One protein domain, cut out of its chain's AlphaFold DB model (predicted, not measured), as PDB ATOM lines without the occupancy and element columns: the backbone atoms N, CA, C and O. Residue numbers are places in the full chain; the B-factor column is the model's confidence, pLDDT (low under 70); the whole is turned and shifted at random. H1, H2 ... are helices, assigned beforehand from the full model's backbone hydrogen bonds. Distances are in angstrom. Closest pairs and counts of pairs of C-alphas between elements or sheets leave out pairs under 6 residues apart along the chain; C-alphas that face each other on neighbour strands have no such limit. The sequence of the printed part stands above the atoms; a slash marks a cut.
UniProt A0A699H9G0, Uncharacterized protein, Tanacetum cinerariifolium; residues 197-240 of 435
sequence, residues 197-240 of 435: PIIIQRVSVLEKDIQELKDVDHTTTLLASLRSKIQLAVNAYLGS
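What this domain is: This is residues 197 to 240 of the 435 residues of an uncharacterized protein of Tanacetum cinerariifolium (UniProt A0A699H9G0). Two long helices, H2 and H1, meet near their ends as a wide, open V, with the short link of residues 215 to 217 at its corner and nothing packed between the arms. The printed part has 44 residues with two named helices, H1 then H2, and no named strand; the class is all helix. It is extended, with a radius of gyration of the C-alphas of 17.4 A and spans of 56 by 22 by 5 A.

Where its parts are: H2, the longest helix, holds residues 218 to 238 and measures 29.5 A, from C-alpha 218 at (-4.567, -13.436, -19.498) to C-alpha 238 at (22.020, -22.902, -10.937). H1 holds residues 197 to 214 and measures 26.0 A, beginning at C-alpha 197 at (-27.643, -26.550, 0.888).

How they stand to each other: H2 and H1 are close but not clearly touching; their closest C-alphas, those of Thr 219 and Leu 213, are 7.5 A apart. Their lines are about perpendicular, at 77 degrees, and their centres are 29.1 A apart. In H1 and H2 every O i to N i+4 pair is within hydrogen-bond range.

The domain as a whole: The two C-alphas farthest apart, those of Pro 197 and Ser 240, are 55.9 A apart. The printed part has no cut, and the link from H1 to H2 is tight. Mean pLDDT of the printed part is 75.7; residues 213 to 219, 223 and 237 to 240 are under 70.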
ATOM      1  N   PRO A 197     -27.249 -27.632   1.792       87.44
ATOM      2  CA  PRO A 197     -27.643 -26.550   0.888       87.44
ATOM      3  C   PRO A 197     -26.633 -25.396   0.874       87.44
ATOM      4  O   PRO A 197     -26.353 -24.814  -0.173       87.44
ATOM      5  N   ILE A 198     -26.026 -25.107   2.029       82.81
ATOM      6  CA  ILE A 198     -25.027 -24.042   2.188       82.81
ATOM      7  C   ILE A 198     -23.728 -24.414   1.464       82.81
ATOM      8  O   ILE A 198     -23.096 -23.562   0.836       82.81
ATOM      9  N   ILE A 199     -23.332 -25.687   1.529       73.44
ATOM     10  CA  ILE A 199     -22.139 -26.193   0.844       73.44
ATOM     11  C   ILE A 199     -22.361 -26.189  -0.672       73.44
ATOM     12  O   ILE A 199     -21.520 -25.665  -1.401       73.44
ATOM     13  N   ILE A 200     -23.512 -26.682  -1.141       84.62
ATOM     14  CA  ILE A 200     -23.866 -26.718  -2.570       84.62
ATOM     15  C   ILE A 200     -23.857 -25.304  -3.162       84.62
ATOM     16  O   ILE A 200     -23.286 -25.074  -4.228       84.62
ATOM     17  N   GLN A 201     -24.411 -24.326  -2.442       91.06
ATOM     18  CA  GLN A 201     -24.428 -22.946  -2.909       91.06
ATOM     19  C   GLN A 201     -23.018 -22.347  -3.011       91.06
ATOM     20  O   GLN A 201     -22.705 -21.696  -4.005       91.06
ATOM     21  N   ARG A 202     -22.129 -22.611  -2.044       83.94
ATOM     22  CA  ARG A 202     -20.736 -22.131  -2.099       83.94
ATOM     23  C   ARG A 202     -19.933 -22.758  -3.238       83.94
ATOM     24  O   ARG A 202     -19.144 -22.055  -3.861       83.94
ATOM     25  N   VAL A 203     -20.157 -24.040  -3.531       79.31
ATOM     26  CA  VAL A 203     -19.504 -24.726  -4.659       79.31
ATOM     27  C   VAL A 203     -19.972 -24.138  -5.992       79.31
ATOM     28  O   VAL A 203     -19.134 -23.852  -6.838       79.31
ATOM     29  N   SER A 204     -21.271 -23.849  -6.145       88.75
ATOM     30  CA  SER A 204     -21.801 -23.241  -7.378       88.75
ATOM     31  C   SER A 204     -21.249 -21.836  -7.664       88.75
ATOM     32  O   SER A 204     -21.022 -21.486  -8.820       88.75
ATOM     33  N   VAL A 205     -20.996 -21.035  -6.621       89.69
ATOM     34  CA  VAL A 205     -20.376 -19.706  -6.760       89.69
ATOM     35  C   VAL A 205     -18.913 -19.849  -7.179       89.69
ATOM     36  O   VAL A 205     -18.487 -19.201  -8.128       89.69
ATOM     37  N   LEU A 206     -18.171 -20.759  -6.542       79.25
ATOM     38  CA  LEU A 206     -16.767 -21.010  -6.871       79.25
ATOM     39  C   LEU A 206     -16.584 -21.558  -8.296       79.25
ATOM     40  O   LEU A 206     -15.647 -21.177  -8.987       79.25
ATOM     41  N   GLU A 207     -17.477 -22.438  -8.748       83.06
ATOM     42  CA  GLU A 207     -17.448 -22.988 -10.106       83.06
ATOM     43  C   GLU A 207     -17.675 -21.898 -11.158       83.06
ATOM     44  O   GLU A 207     -16.979 -21.865 -12.175       83.06
ATOM     45  N   LYS A 208     -18.576 -20.950 -10.876       86.38
ATOM     46  CA  LYS A 208     -18.809 -19.789 -11.736       86.38
ATOM     47  C   LYS A 208     -17.581 -18.874 -11.805       86.38
ATOM     48  O   LYS A 208     -17.188 -18.501 -12.907       86.38
ATOM     49  N   ASP A 209     -16.940 -18.593 -10.670       73.25
ATOM     50  CA  ASP A 209     -15.729 -17.760 -10.613       73.25
ATOM     51  C   ASP A 209     -14.540 -18.423 -11.342       73.25
ATOM     52  O   ASP A 209     -13.775 -17.761 -12.043       73.25
ATOM     53  N   ILE A 210     -14.395 -19.751 -11.235       71.06
ATOM     54  CA  ILE A 210     -13.375 -20.522 -11.972       71.06
ATOM     55  C   ILE A 210     -13.645 -20.495 -13.480       71.06
ATOM     56  O   ILE A 210     -12.704 -20.455 -14.277       71.06
ATOM     57  N   GLN A 211     -14.915 -20.522 -13.884       77.12
ATOM     58  CA  GLN A 211     -15.287 -20.468 -15.291       77.12
ATOM     59  C   GLN A 211     -15.064 -19.070 -15.885       77.12
ATOM     60  O   GLN A 211     -14.590 -18.969 -17.013       77.12
ATOM     61  N   GLU A 212     -15.301 -18.009 -15.111       73.56
ATOM     62  CA  GLU A 212     -14.958 -16.629 -15.481       73.56
ATOM     63  C   GLU A 212     -13.433 -16.432 -15.584       73.56
ATOM     64  O   GLU A 212     -12.953 -15.750 -16.485       73.56
ATOM     65  N   LEU A 213     -12.642 -17.123 -14.750       63.88
ATOM     66  CA  LEU A 213     -11.173 -17.120 -14.828       63.88
ATOM     67  C   LEU A 213     -10.620 -17.865 -16.061       63.88
ATOM     68  O   LEU A 213      -9.502 -17.591 -16.509       63.88
ATOM     69  N   LYS A 214     -11.380 -18.815 -16.621       65.88
ATOM     70  CA  LYS A 214     -11.000 -19.550 -17.840       65.88
ATOM     71  C   LYS A 214     -11.186 -18.742 -19.119       65.88
ATOM     72  O   LYS A 214     -10.485 -19.024 -20.085       65.88
ATOM     73  N   ASP A 215     -12.091 -17.770 -19.123       60.22
ATOM     74  CA  ASP A 215     -12.484 -17.048 -20.341       60.22
ATOM     75  C   ASP A 215     -11.572 -15.853 -20.664       60.22
ATOM     76  O   ASP A 215     -11.770 -15.123 -21.632       60.22
ATOM     77  N   VAL A 216     -10.534 -15.645 -19.854       60.31
ATOM     78  CA  VAL A 216      -9.606 -14.534 -20.016       60.31
ATOM     79  C   VAL A 216      -8.248 -15.078 -20.473       60.31
ATOM     80  O   VAL A 216      -7.503 -15.667 -19.688       60.31
ATOM     81  N   ASP A 217      -7.870 -14.804 -21.728       57.41
ATOM     82  CA  ASP A 217      -6.554 -15.091 -22.356       57.41
ATOM     83  C   ASP A 217      -5.329 -14.589 -21.549       57.41
ATOM     84  O   ASP A 217      -4.160 -14.872 -21.850       57.41
ATOM     85  N   HIS A 218      -5.570 -13.845 -20.470       64.38
ATOM     86  CA  HIS A 218      -4.567 -13.436 -19.498       64.38
ATOM     87  C   HIS A 218      -4.007 -14.613 -18.698       64.38
ATOM     88  O   HIS A 218      -2.857 -14.527 -18.276       64.38
ATOM     89  N   THR A 219      -4.727 -15.727 -18.544       67.31
ATOM     90  CA  THR A 219      -4.241 -16.890 -17.780       67.31
ATOM     91  C   THR A 219      -3.042 -17.543 -18.468       67.31
ATOM     92  O   THR A 219      -2.036 -17.822 -17.817       67.31
ATOM     93  N   THR A 220      -3.081 -17.674 -19.798       74.19
ATOM     94  CA  THR A 220      -1.954 -18.162 -20.614       74.19
ATOM     95  C   THR A 220      -0.762 -17.209 -20.544       74.19
ATOM     96  O   THR A 220       0.381 -17.640 -20.382       74.19
ATOM     97  N   THR A 221      -1.025 -15.902 -20.594       77.44
ATOM     98  CA  THR A 221       0.006 -14.855 -20.520       77.44
ATOM     99  C   THR A 221       0.672 -14.807 -19.139       77.44
ATOM    100  O   THR A 221       1.893 -14.673 -19.029       77.44
ATOM    101  N   LEU A 222      -0.107 -14.971 -18.070       76.62
ATOM    102  CA  LEU A 222       0.367 -14.970 -16.689       76.62
ATOM    103  C   LEU A 222       1.158 -16.249 -16.390       76.62
ATOM    104  O   LEU A 222       2.245 -16.166 -15.823       76.62
ATOM    105  N   LEU A 223       0.697 -17.409 -16.874       69.94
ATOM    106  CA  LEU A 223       1.450 -18.667 -16.828       69.94
ATOM    107  C   LEU A 223       2.780 -18.573 -17.584       69.94
ATOM    108  O   LEU A 223       3.806 -19.006 -17.062       69.94
ATOM    109  N   ALA A 224       2.789 -17.985 -18.783       77.75
ATOM    110  CA  ALA A 224       4.014 -17.786 -19.557       77.75
ATOM    111  C   ALA A 224       4.998 -16.847 -18.837       77.75
ATOM    112  O   ALA A 224       6.189 -17.148 -18.740       77.75
ATOM    113  N   SER A 225       4.496 -15.748 -18.265       87.19
ATOM    114  CA  SER A 225       5.284 -14.793 -17.476       87.19
ATOM    115  C   SER A 225       5.860 -15.426 -16.206       87.19
ATOM    116  O   SER A 225       7.045 -15.268 -15.906       87.19
ATOM    117  N   LEU A 226       5.054 -16.211 -15.487       81.44
ATOM    118  CA  LEU A 226       5.479 -16.936 -14.291       81.44
ATOM    119  C   LEU A 226       6.543 -17.985 -14.628       81.44
ATOM    120  O   LEU A 226       7.582 -18.041 -13.972       81.44
ATOM    121  N   ARG A 227       6.328 -18.768 -15.690       76.69
ATOM    122  CA  ARG A 227       7.280 -19.779 -16.167       76.69
ATOM    123  C   ARG A 227       8.618 -19.157 -16.556       76.69
ATOM    124  O   ARG A 227       9.657 -19.695 -16.184       76.69
ATOM    125  N   SER A 228       8.591 -18.013 -17.240       85.88
ATOM    126  CA  SER A 228       9.795 -17.256 -17.598       85.88
ATOM    127  C   SER A 228      10.561 -16.776 -16.358       85.88
ATOM    128  O   SER A 228      11.767 -16.997 -16.249       85.88
ATOM    129  N   LYS A 229       9.865 -16.213 -15.357       84.94
ATOM    130  CA  LYS A 229      10.492 -15.762 -14.099       84.94
ATOM    131  C   LYS A 229      11.085 -16.907 -13.280       84.94
ATOM    132  O   LYS A 229      12.178 -16.752 -12.741       84.94
ATOM    133  N   ILE A 230      10.397 -18.047 -13.203       76.25
ATOM    134  CA  ILE A 230      10.906 -19.239 -12.513       76.25
ATOM    135  C   ILE A 230      12.156 -19.758 -13.222       76.25
ATOM    136  O   ILE A 230      13.157 -20.007 -12.563       76.25
ATOM    137  N   GLN A 231      12.143 -19.859 -14.554       71.75
ATOM    138  CA  GLN A 231      13.324 -20.278 -15.311       71.75
ATOM    139  C   GLN A 231      14.501 -19.320 -15.121       71.75
ATOM    140  O   GLN A 231      15.623 -19.779 -14.937       71.75
ATOM    141  N   LEU A 232      14.259 -18.008 -15.102       82.19
ATOM    142  CA  LEU A 232      15.301 -17.015 -14.846       82.19
ATOM    143  C   LEU A 232      15.893 -17.157 -13.436       82.19
ATOM    144  O   LEU A 232      17.111 -17.147 -13.290       82.19
ATOM    145  N   ALA A 233      15.055 -17.329 -12.410       74.00
ATOM    146  CA  ALA A 233      15.503 -17.517 -11.030       74.00
ATOM    147  C   ALA A 233      16.267 -18.836 -10.844       74.00
ATOM    148  O   ALA A 233      17.315 -18.861 -10.204       74.00
ATOM    149  N   VAL A 234      15.781 -19.918 -11.456       70.94
ATOM    150  CA  VAL A 234      16.441 -21.228 -11.464       70.94
ATOM    151  C   VAL A 234      17.784 -21.149 -12.186       70.94
ATOM    152  O   VAL A 234      18.768 -21.654 -11.663       70.94
ATOM    153  N   ASN A 235      17.870 -20.455 -13.322       75.00
ATOM    154  CA  ASN A 235      19.125 -20.253 -14.046       75.00
ATOM    155  C   ASN A 235      20.088 -19.314 -13.310       75.00
ATOM    156  O   ASN A 235      21.290 -19.507 -13.406       75.00
ATOM    157  N   ALA A 236      19.599 -18.323 -12.562       78.75
ATOM    158  CA  ALA A 236      20.442 -17.477 -11.718       78.75
ATOM    159  C   ALA A 236      20.988 -18.247 -10.502       78.75
ATOM    160  O   ALA A 236      22.129 -18.039 -10.099       78.75
ATOM    161  N   TYR A 237      20.195 -19.165  -9.946       67.12
ATOM    162  CA  TYR A 237      20.583 -20.004  -8.813       67.12
ATOM    163  C   TYR A 237      21.530 -21.146  -9.233       67.12
ATOM    164  O   TYR A 237      22.568 -21.367  -8.610       67.12
ATOM    165  N   LEU A 238      21.213 -21.830 -10.338       68.25
ATOM    166  CA  LEU A 238      22.020 -22.902 -10.937       68.25
ATOM    167  C   LEU A 238      23.175 -22.386 -11.804       68.25
ATOM    168  O   LEU A 238      24.050 -23.161 -12.165       68.25
ATOM    169  N   GLY A 239      23.175 -21.104 -12.166       58.97
ATOM    170  CA  GLY A 239      24.224 -20.458 -12.960       58.97
ATOM    171  C   GLY A 239      25.483 -20.137 -12.161       58.97
ATOM    172  O   GLY A 239      26.448 -19.637 -12.728       58.97
ATOM    173  N   SER A 240      25.504 -20.431 -10.859       69.50
ATOM    174  CA  SER A 240      26.778 -20.613 -10.177       69.50
ATOM    175  C   SER A 240      27.340 -21.966 -10.616       69.50
ATOM    176  O   SER A 240      26.844 -23.020 -10.212       69.50
TER     177      SER A 240